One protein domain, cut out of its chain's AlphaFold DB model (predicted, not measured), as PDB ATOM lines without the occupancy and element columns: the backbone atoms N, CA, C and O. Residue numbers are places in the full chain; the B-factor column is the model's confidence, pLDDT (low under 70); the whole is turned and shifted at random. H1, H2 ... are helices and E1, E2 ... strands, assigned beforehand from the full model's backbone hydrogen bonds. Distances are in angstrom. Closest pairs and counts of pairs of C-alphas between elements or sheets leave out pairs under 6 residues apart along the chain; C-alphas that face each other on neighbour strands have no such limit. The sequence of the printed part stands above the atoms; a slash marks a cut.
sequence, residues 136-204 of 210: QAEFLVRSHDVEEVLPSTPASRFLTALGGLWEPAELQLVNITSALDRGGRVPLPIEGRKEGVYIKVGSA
ATOM      1  N   GLN A 136      90.985  78.738 -21.962       93.25
ATOM      2  CA  GLN A 136      91.862  78.288 -20.889       93.25
ATOM      3  C   GLN A 136      92.278  76.846 -21.124       93.25
ATOM      4  O   GLN A 136      91.465  76.018 -21.533       93.25
ATOM      5  N   ALA A 137      93.529  76.544 -20.802       92.56
ATOM      6  CA  ALA A 137      94.035  75.183 -20.754       92.56
ATOM      7  C   ALA A 137      94.789  74.945 -19.457       92.56
ATOM      8  O   ALA A 137      95.309  75.866 -18.829       92.56
ATOM      9  N   GLU A 138      94.832  73.684 -19.060       94.38
ATOM     10  CA  GLU A 138      95.503  73.246 -17.851       94.38
ATOM     11  C   GLU A 138      96.549  72.195 -18.206       94.38
ATOM     12  O   GLU A 138      96.272  71.237 -18.926       94.38
ATOM     13  N   PHE A 139      97.757  72.392 -17.692       93.88
ATOM     14  CA  PHE A 139      98.916  71.557 -17.957       93.88
ATOM     15  C   PHE A 139      99.379  70.912 -16.659       93.88
ATOM     16  O   PHE A 139      99.584  71.599 -15.660       93.88
ATOM     17  N   LEU A 140      99.581  69.595 -16.676       94.00
ATOM     18  CA  LEU A 140     100.205  68.884 -15.564       94.00
ATOM     19  C   LEU A 140     101.721  68.824 -15.773       94.00
ATOM     20  O   LEU A 140     102.211  68.070 -16.615       94.00
ATOM     21  N   VAL A 141     102.465  69.558 -14.953       93.56
ATOM     22  CA  VAL A 141     103.928  69.506 -14.907       93.56
ATOM     23  C   VAL A 141     104.342  68.577 -13.776       93.56
ATOM     24  O   VAL A 141     104.311  68.944 -12.611       93.56
ATOM     25  N   ARG A 142     104.730  67.343 -14.112       91.06
ATOM     26  CA  ARG A 142     105.113  66.316 -13.120       91.06
ATOM     27  C   ARG A 142     106.515  66.490 -12.542       91.06
ATOM     28  O   ARG A 142     106.866  65.785 -11.608       91.06
ATOM     29  N   SER A 143     107.327  67.353 -13.142       91.00
ATOM     30  CA  SER A 143     108.737  67.543 -12.797       91.00
ATOM     31  C   SER A 143     108.984  68.653 -11.778       91.00
ATOM     32  O   SER A 143     110.145  68.935 -11.507       91.00
ATOM     33  N   HIS A 144     107.933  69.287 -11.257       91.69
ATOM     34  CA  HIS A 144     108.038  70.416 -10.336       91.69
ATOM     35  C   HIS A 144     107.050  70.270  -9.181       91.69
ATOM     36  O   HIS A 144     105.957  69.723  -9.359       91.69
ATOM     37  N   ASP A 145     107.443  70.789  -8.023       91.94
ATOM     38  CA  ASP A 145     106.530  71.066  -6.912       91.94
ATOM     39  C   ASP A 145     105.951  72.488  -7.060       91.94
ATOM     40  O   ASP A 145     106.396  73.280  -7.898       91.94
ATOM     41  N   VAL A 146     104.922  72.830  -6.283       94.12
ATOM     42  CA  VAL A 146     104.215  74.112  -6.444       94.12
ATOM     43  C   VAL A 146     105.139  75.300  -6.191       94.12
ATOM     44  O   VAL A 146     105.218  76.208  -7.018       94.12
ATOM     45  N   GLU A 147     105.876  75.274  -5.085       93.44
ATOM     46  CA  GLU A 147     106.809  76.318  -4.656       93.44
ATOM     47  C   GLU A 147     107.932  76.596  -5.666       93.44
ATOM     48  O   GLU A 147     108.536  77.664  -5.636       93.44
ATOM     49  N   GLU A 148     108.200  75.668  -6.588       93.50
ATOM     50  CA  GLU A 148     109.217  75.825  -7.632       93.50
ATOM     51  C   GLU A 148     108.697  76.612  -8.840       93.50
ATOM     52  O   GLU A 148     109.489  77.126  -9.630       93.50
ATOM     53  N   VAL A 149     107.373  76.722  -8.987       95.38
ATOM     54  CA  VAL A 149     106.712  77.428 -10.096       95.38
ATOM     55  C   VAL A 149     106.139  78.777  -9.660       95.38
ATOM     56  O   VAL A 149     106.026  79.674 -10.489       95.38
ATOM     57  N   LEU A 150     105.809  78.945  -8.375       95.38
ATOM     58  CA  LEU A 150     105.258  80.193  -7.832       95.38
ATOM     59  C   LEU A 150     106.130  81.444  -8.068       95.38
ATOM     60  O   LEU A 150     105.555  82.502  -8.335       95.38
ATOM     61  N   PRO A 151     107.478  81.389  -8.003       93.75
ATOM     62  CA  PRO A 151     108.297  82.558  -8.294       93.75
ATOM     63  C   PRO A 151     108.123  83.041  -9.744       93.75
ATOM     64  O   PRO A 151     107.959  82.253 -10.678       93.75
ATOM     65  N   SER A 152     108.222  84.356  -9.953       89.94
ATOM     66  CA  SER A 152     107.935  84.992 -11.249       89.94
ATOM     67  C   SER A 152     108.805  84.472 -12.399       89.94
ATOM     68  O   SER A 152     108.319  84.301 -13.517       89.94
ATOM     69  N   THR A 153     110.082  84.175 -12.137       93.06
ATOM     70  CA  THR A 153     111.025  83.698 -13.161       93.06
ATOM     71  C   THR A 153     110.636  82.320 -13.733       93.06
ATOM     72  O   THR A 153     110.474  82.225 -14.952       93.06
ATOM     73  N   PRO A 154     110.463  81.249 -12.928       92.00
ATOM     74  CA  PRO A 154     109.907  79.976 -13.395       92.00
ATOM     75  C   PRO A 154     108.567  80.110 -14.128       92.00
ATOM     76  O   PRO A 154     108.428  79.578 -15.232       92.00
ATOM     77  N   ALA A 155     107.613  80.860 -13.566       90.94
ATOM     78  CA  ALA A 155     106.299  81.061 -14.177       90.94
ATOM     79  C   ALA A 155     106.401  81.717 -15.566       90.94
ATOM     80  O   ALA A 155     105.792  81.248 -16.527       90.94
ATOM     81  N   SER A 156     107.226  82.760 -15.702       91.44
ATOM     82  CA  SER A 156     107.462  83.425 -16.986       91.44
ATOM     83  C   SER A 156     108.104  82.486 -18.003       91.44
ATOM     84  O   SER A 156     107.676  82.475 -19.153       91.44
ATOM     85  N   ARG A 157     109.090  81.672 -17.600       92.38
ATOM     86  CA  ARG A 157     109.720  80.691 -18.501       92.38
ATOM     87  C   ARG A 157     108.710  79.673 -19.021       92.38
ATOM     88  O   ARG A 157     108.750  79.334 -20.201       92.38
ATOM     89  N   PHE A 158     107.807  79.211 -18.159       92.00
ATOM     90  CA  PHE A 158     106.735  78.301 -18.551       92.00
ATOM     91  C   PHE A 158     105.796  78.940 -19.587       92.00
ATOM     92  O   PHE A 158     105.538  78.334 -20.625       92.00
ATOM     93  N   LEU A 159     105.347  80.179 -19.355       91.56
ATOM     94  CA  LEU A 159     104.498  80.908 -20.307       91.56
ATOM     95  C   LEU A 159     105.206  81.152 -21.647       91.56
ATOM     96  O   LEU A 159     104.604  80.935 -22.693       91.56
ATOM     97  N   THR A 160     106.488  81.529 -21.634       90.62
ATOM     98  CA  THR A 160     107.282  81.704 -22.862       90.62
ATOM     99  C   THR A 160     107.401  80.402 -23.652       90.62
ATOM    100  O   THR A 160     107.260  80.416 -24.871       90.62
ATOM    101  N   ALA A 161     107.626  79.270 -22.979       89.19
ATOM    102  CA  ALA A 161     107.694  77.969 -23.641       89.19
ATOM    103  C   ALA A 161     106.345  77.553 -24.255       89.19
ATOM    104  O   ALA A 161     106.323  76.953 -25.327       89.19
ATOM    105  N   LEU A 162     105.228  77.890 -23.601       87.81
ATOM    106  CA  LEU A 162     103.886  77.637 -24.130       87.81
ATOM    107  C   LEU A 162     103.483  78.584 -25.262       87.81
ATOM    108  O   LEU A 162     102.693  78.172 -26.109       87.81
ATOM    109  N   GLY A 163     104.008  79.813 -25.295       81.69
ATOM    110  CA  GLY A 163     103.678  80.804 -26.327       81.69
ATOM    111  C   GLY A 163     103.854  80.245 -27.739       81.69
ATOM    112  O   GLY A 163     102.939  80.330 -28.548       81.69
ATOM    113  N   GLY A 164     104.942  79.504 -27.982       80.38
ATOM    114  CA  GLY A 164     105.194  78.870 -29.280       80.38
ATOM    115  C   GLY A 164     104.190  77.781 -29.695       80.38
ATOM    116  O   GLY A 164     104.161  77.407 -30.864       80.38
ATOM    117  N   LEU A 165     103.374  77.260 -28.770       82.12
ATOM    118  CA  LEU A 165     102.309  76.286 -29.055       82.12
ATOM    119  C   LEU A 165     100.938  76.948 -29.250       82.12
ATOM    120  O   LEU A 165     100.018  76.316 -29.768       82.12
ATOM    121  N   TRP A 166     100.783  78.200 -28.819       83.12
ATOM    122  CA  TRP A 166      99.509  78.909 -28.775       83.12
ATOM    123  C   TRP A 166      99.680  80.311 -29.369       83.12
ATOM    124  O   TRP A 166      99.594  81.319 -28.678       83.12
ATOM    125  N   GLU A 167      99.922  80.371 -30.678       75.19
ATOM    126  CA  GLU A 167     100.075  81.624 -31.428       75.19
ATOM    127  C   GLU A 167      98.771  82.020 -32.150       75.19
ATOM    128  O   GLU A 167      98.100  81.141 -32.699       75.19
ATOM    129  N   PRO A 168      98.406  83.317 -32.232       64.31
ATOM    130  CA  PRO A 168      99.009  84.482 -31.585       64.31
ATOM    131  C   PRO A 168      98.261  84.795 -30.282       64.31
ATOM    132  O   PRO A 168      97.194  85.420 -30.300       64.31
ATOM    133  N   ALA A 169      98.764  84.316 -29.145       68.19
ATOM    134  CA  ALA A 169      98.033  84.426 -27.892       68.19
ATOM    135  C   ALA A 169      98.933  84.902 -26.753       68.19
ATOM    136  O   ALA A 169      99.888  84.242 -26.350       68.19
ATOM    137  N   GLU A 170      98.588  86.061 -26.190       83.44
ATOM    138  CA  GLU A 170      99.143  86.499 -24.914       83.44
ATOM    139  C   GLU A 170      98.602  85.566 -23.827       83.44
ATOM    140  O   GLU A 170      97.416  85.596 -23.477       83.44
ATOM    141  N   LEU A 171      99.466  84.670 -23.352       90.19
ATOM    142  CA  LEU A 171      99.142  83.720 -22.300       90.19
ATOM    143  C   LEU A 171      99.343  84.374 -20.938       90.19
ATOM    144  O   LEU A 171     100.401  84.927 -20.642       90.19
ATOM    145  N   GLN A 172      98.340  84.251 -20.078       91.44
ATOM    146  CA  GLN A 172      98.422  84.675 -18.688       91.44
ATOM    147  C   GLN A 172      98.158  83.496 -17.764       91.44
ATOM    148  O   GLN A 172      97.359  82.603 -18.060       91.44
ATOM    149  N   LEU A 173      98.821  83.504 -16.616       92.88
ATOM    150  CA  LEU A 173      98.631  82.491 -15.596       92.88
ATOM    151  C   LEU A 173      97.316  82.746 -14.842       92.88
ATOM    152  O   LEU A 173      97.091  83.820 -14.287       92.88
ATOM    153  N   VAL A 174      96.436  81.747 -14.834       94.56
ATOM    154  CA  VAL A 174      95.099  81.825 -14.227       94.56
ATOM    155  C   VAL A 174      95.085  81.169 -12.854       94.56
ATOM    156  O   VAL A 174      94.487  81.709 -11.927       94.56
ATOM    157  N   ASN A 175      95.715  80.000 -12.717       95.62
ATOM    158  CA  ASN A 175      95.744  79.252 -11.463       95.62
ATOM    159  C   ASN A 175      96.962  78.317 -11.406       95.62
ATOM    160  O   ASN A 175      97.409  77.805 -12.433       95.62
ATOM    161  N   ILE A 176      97.447  78.057 -10.195       96.25
ATOM    162  CA  ILE A 176      98.436  77.026  -9.882       96.25
ATOM    163  C   ILE A 176      97.851  76.158  -8.771       96.25
ATOM    164  O   ILE A 176      97.346  76.664  -7.771       96.25
ATOM    165  N   THR A 177      97.886  74.840  -8.927       94.75
ATOM    166  CA  THR A 177      97.344  73.916  -7.922       94.75
ATOM    167  C   THR A 177      98.261  72.714  -7.755       94.75
ATOM    168  O   THR A 177      98.713  72.142  -8.748       94.75
ATOM    169  N   SER A 178      98.528  72.316  -6.505       92.81
ATOM    170  CA  SER A 178      99.302  71.101  -6.232       92.81
ATOM    171  C   SER A 178      98.582  69.891  -6.816       92.81
ATOM    172  O   SER A 178      97.354  69.791  -6.757       92.81
ATOM    173  N   ALA A 179      99.330  68.936  -7.365       92.50
ATOM    174  CA  ALA A 179      98.733  67.667  -7.743       92.50
ATOM    175  C   ALA A 179      98.144  66.925  -6.533       92.50
ATOM    176  O   ALA A 179      97.156  66.208  -6.706       92.50
ATOM    177  N   LEU A 180      98.684  67.126  -5.322       88.50
ATOM    178  CA  LEU A 180      98.146  66.540  -4.090       88.50
ATOM    179  C   LEU A 180      96.733  67.051  -3.781       88.50
ATOM    180  O   LEU A 180      95.850  66.250  -3.474       88.50
ATOM    181  N   ASP A 181      96.482  68.348  -3.985       87.88
ATOM    182  CA  ASP A 181      95.158  68.965  -3.793       87.88
ATOM    183  C   ASP A 181      94.088  68.374  -4.726       87.88
ATOM    184  O   ASP A 181      92.890  68.494  -4.470       87.88
ATOM    185  N   ARG A 182      94.503  67.725  -5.822       87.44
ATOM    186  CA  ARG A 182      93.612  67.068  -6.792       87.44
ATOM    187  C   ARG A 182      93.595  65.547  -6.654       87.44
ATOM    188  O   ARG A 182      93.237  64.844  -7.598       87.44
ATOM    189  N   GLY A 183      93.983  65.030  -5.489       83.06
ATOM    190  CA  GLY A 183      93.989  63.596  -5.201       83.06
ATOM    191  C   GLY A 183      95.216  62.853  -5.733       83.06
ATOM    192  O   GLY A 183      95.243  61.620  -5.703       83.06
ATOM    193  N   GLY A 184      96.238  63.577  -6.200       80.00
ATOM    194  CA  GLY A 184      97.565  63.022  -6.428       80.00
ATOM    195  C   GLY A 184      98.113  62.419  -5.137       80.00
ATOM    196  O   GLY A 184      97.861  62.910  -4.040       80.00
ATOM    197  N   ARG A 185      98.838  61.306  -5.253       73.56
ATOM    198  CA  ARG A 185      99.417  60.610  -4.102       73.56
ATOM    199  C   ARG A 185     100.919  60.499  -4.275       73.56
ATOM    200  O   ARG A 185     101.395  59.823  -5.189       73.56
ATOM    201  N   VAL A 186     101.649  61.094  -3.344       69.50
ATOM    202  CA  VAL A 186     103.076  60.848  -3.135       69.50
ATOM    203  C   VAL A 186     103.222  60.302  -1.716       69.50
ATOM    204  O   VAL A 186     103.423  61.064  -0.780       69.50
ATOM    205  N   PRO A 187     103.023  58.983  -1.517       65.75
ATOM    206  CA  PRO A 187     102.920  58.400  -0.177       65.75
ATOM    207  C   PRO A 187     104.229  58.471   0.619       65.75
ATOM    208  O   PRO A 187     104.204  58.305   1.833       65.75
ATOM    209  N   LEU A 188     105.358  58.708  -0.051       67.25
ATOM    210  CA  LEU A 188     106.653  58.946   0.573       67.25
ATOM    211  C   LEU A 188     107.393  60.031  -0.221       67.25
ATOM    212  O   LEU A 188     107.409  59.940  -1.456       67.25
ATOM    213  N   PRO A 189     108.030  61.010   0.445       66.50
ATOM    214  CA  PRO A 189     108.978  61.914  -0.193       66.50
ATOM    215  C   PRO A 189     110.188  61.097  -0.668       66.50
ATOM    216  O   PRO A 189     111.096  60.794   0.101       66.50
ATOM    217  N   ILE A 190     110.166  60.664  -1.929       73.25
ATOM    218  CA  ILE A 190     111.291  59.972  -2.565       73.25
ATOM    219  C   ILE A 190     112.158  61.044  -3.216       73.25
ATOM    220  O   ILE A 190     111.648  61.888  -3.954       73.25
ATOM    221  N   GLU A 191     113.459  61.012  -2.953       72.12
ATOM    222  CA  GLU A 191     114.408  61.944  -3.556       72.12
ATOM    223  C   GLU A 191     114.296  61.917  -5.092       72.12
ATOM    224  O   GLU A 191     114.237  60.857  -5.715       72.12
ATOM    225  N   GLY A 192     114.177  63.098  -5.704       72.44
ATOM    226  CA  GLY A 192     113.964  63.252  -7.148       72.44
ATOM    227  C   GLY A 192     112.527  63.025  -7.640       72.44
ATOM    228  O   GLY A 192     112.244  63.303  -8.805       72.44
ATOM    229  N   ARG A 193     111.593  62.577  -6.789       83.12
ATOM    230  CA  ARG A 193     110.173  62.458  -7.146       83.12
ATOM    231  C   ARG A 193     109.399  63.691  -6.696       83.12
ATOM    232  O   ARG A 193     109.269  63.954  -5.505       83.12
ATOM    233  N   LYS A 194     108.842  64.397  -7.673       88.19
ATOM    234  CA  LYS A 194     108.006  65.581  -7.477       88.19
ATOM    235  C   LYS A 194     106.533  65.210  -7.395       88.19
ATOM    236  O   LYS A 194     106.105  64.195  -7.954       88.19
ATOM    237  N   GLU A 195     105.770  66.023  -6.677       89.12
ATOM    238  CA  GLU A 195     104.318  65.878  -6.547       89.12
ATOM    239  C   GLU A 195     103.626  66.167  -7.873       89.12
ATOM    240  O   GLU A 195     102.691  65.465  -8.269       89.12
ATOM    241  N   GLY A 196     104.169  67.139  -8.597       92.38
ATOM    242  CA  GLY A 196     103.586  67.680  -9.800       92.38
ATOM    243  C   GLY A 196     102.659  68.847  -9.489       92.38
ATOM    244  O   GLY A 196     102.077  68.969  -8.411       92.38
ATOM    245  N   VAL A 197     102.494  69.700 -10.488       95.00
ATOM    246  CA  VAL A 197     101.708  70.922 -10.387       95.00
ATOM    247  C   VAL A 197     100.816  71.071 -11.611       95.00
ATOM    248  O   VAL A 197     101.245  70.860 -12.746       95.00
ATOM    249  N   TYR A 198      99.554  71.412 -11.371       95.81
ATOM    250  CA  TYR A 198      98.626  71.833 -12.409       95.81
ATOM    251  C   TYR A 198      98.775  73.336 -12.611       95.81
ATOM    252  O   TYR A 198      98.565  74.115 -11.681       95.81
ATOM    253  N   ILE A 199      99.135  73.730 -13.827       96.00
ATOM    254  CA  ILE A 199      99.285  75.125 -14.230       96.00
ATOM    255  C   ILE A 199      98.183  75.433 -15.231       96.00
ATOM    256  O   ILE A 199      98.150  74.873 -16.329       96.00
ATOM    257  N   LYS A 200      97.272  76.322 -14.848       95.56
ATOM    258  CA  LYS A 200      96.181  76.775 -15.702       95.56
ATOM    259  C   LYS A 200      96.545  78.107 -16.328       95.56
ATOM    260  O   LYS A 200      96.788  79.079 -15.615       95.56
ATOM    261  N   VAL A 201      96.535  78.159 -17.650       94.38
ATOM    262  CA  VAL A 201      96.795  79.368 -18.435       94.38
ATOM    263  C   VAL A 201      95.533  79.785 -19.169       94.38
ATOM    264  O   VAL A 201      94.671  78.957 -19.470       94.38
ATOM    265  N   GLY A 202      95.417  81.076 -19.438       92.69
ATOM    266  CA  GLY A 202      94.303  81.657 -20.162       92.69
ATOM    267  C   GLY A 202      94.778  82.610 -21.244       92.69
ATOM    268  O   GLY A 202      95.825  83.240 -21.107       92.69
ATOM    269  N   SER A 203      93.975  82.733 -22.294       92.00
ATOM    270  CA  SER A 203      94.157  83.723 -23.343       92.00
ATOM    271  C   SER A 203      92.838  84.334 -23.801       92.00
ATOM    272  O   SER A 203      91.759  83.752 -23.644       92.00
ATOM    273  N   ALA A 204      92.950  85.519 -24.396       91.25
ATOM    274  CA  ALA A 204      91.880  86.190 -25.119       91.25
ATOM    275  C   ALA A 204      91.580  85.529 -26.478       91.25
ATOM    276  O   ALA A 204      90.469  85.677 -26.986       91.25
TER     277      ALA A 204
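Overview. This is residues 136 to 204 of the 210 residues of the protein "Sarcoglycan, alpha (50kDa dystrophin-associated glycoprotein)" of Bos taurus (UniProt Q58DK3). A small, twisted sheet of three strands has two helices, short H1 and longer H2, over one of its faces, while the other face is bare of named helices. Between E2 and E3 runs a long loop with no named element, from residue 179 to residue 196, which reaches out past one end of the sheet and adds to the length of the domain, its C-alphas lying 8 to 21 A from the mean of all C-alphas. The printed part has 69 residues with two named helices and three named strands, in the order E1, H1, H2, E2, E3; across the sheet the order is E1, E3, E2, antiparallel throughout, and the class is mixed, helices and strands. The whole is only just compact, close to loose, with a radius of gyration of the C-alphas of 12.8 A, and it is elongated, with spans of 42 by 22 by 18 A.

Arrangement. E1, residues 136 to 141, is an edge strand, antiparallel to the inner strand E3, residues 197 to 203, at 155 degrees; N 139 and O 199 are 2.9 A apart, within hydrogen-bond range. H1, residues 146 to 149, is on the sheet at a height of 8.3 A, over none of the strands, but only just: two of its C-alphas fall on E3 and two on E2, residues 172 to 178. The closest C-alphas of H1 and E2 are those of Val 146 and Ser 178, 5.8 A apart. H2, residues 152 to 163, is on the same face as H1, at a height of 8.8 A. H2 is only just over E3, with 3 of its 12 C-alphas, and runs only just across the strands, at 61 degrees to E3 on the local plane. H1 and H2 are close but not clearly touching, their closest C-alphas being those of Val 149 and Ala 155, 5.5 A apart. The closest C-alphas of H2 and E2 are those of Leu 159 and Gln 172, 7.3 A apart. E2, the other edge strand, forms a hairpin with E3, antiparallel at 162 degrees; N 174 and O 200 are 2.8 A apart, within hydrogen-bond range. E1, H1, H2 and E2 form a split strand-helix-strand unit, two strands running the same way with E3 between them, and its crossover is right-handed. In H2 every O i to N i+4 pair is within hydrogen-bond range; H1 is too short for such a pair, and its one O i to N i+3 pair is within range.

Along the chain. E1 begins at C-alpha 136, (91.862, 78.288, -20.889), and is 16.1 A long from first to last C-alpha. H1 is 5.5 A long. H2, 16.2 A long, begins at C-alpha 152, (107.935, 84.992, -11.249). E2 is 18.4 A long, and E3, 19.7 A long, ends at C-alpha 203, (94.157, 83.723, -23.343).

Size, cuts and confidence. The two C-alphas farthest apart, those of Pro 168 and Leu 188, are 41.8 A apart. The printed part has no cut. The link from E2 to E3 is long, with 18 residues. The mean pLDDT of the printed part is 87.6; residues 168 to 169 and 186 to 189 are under 70.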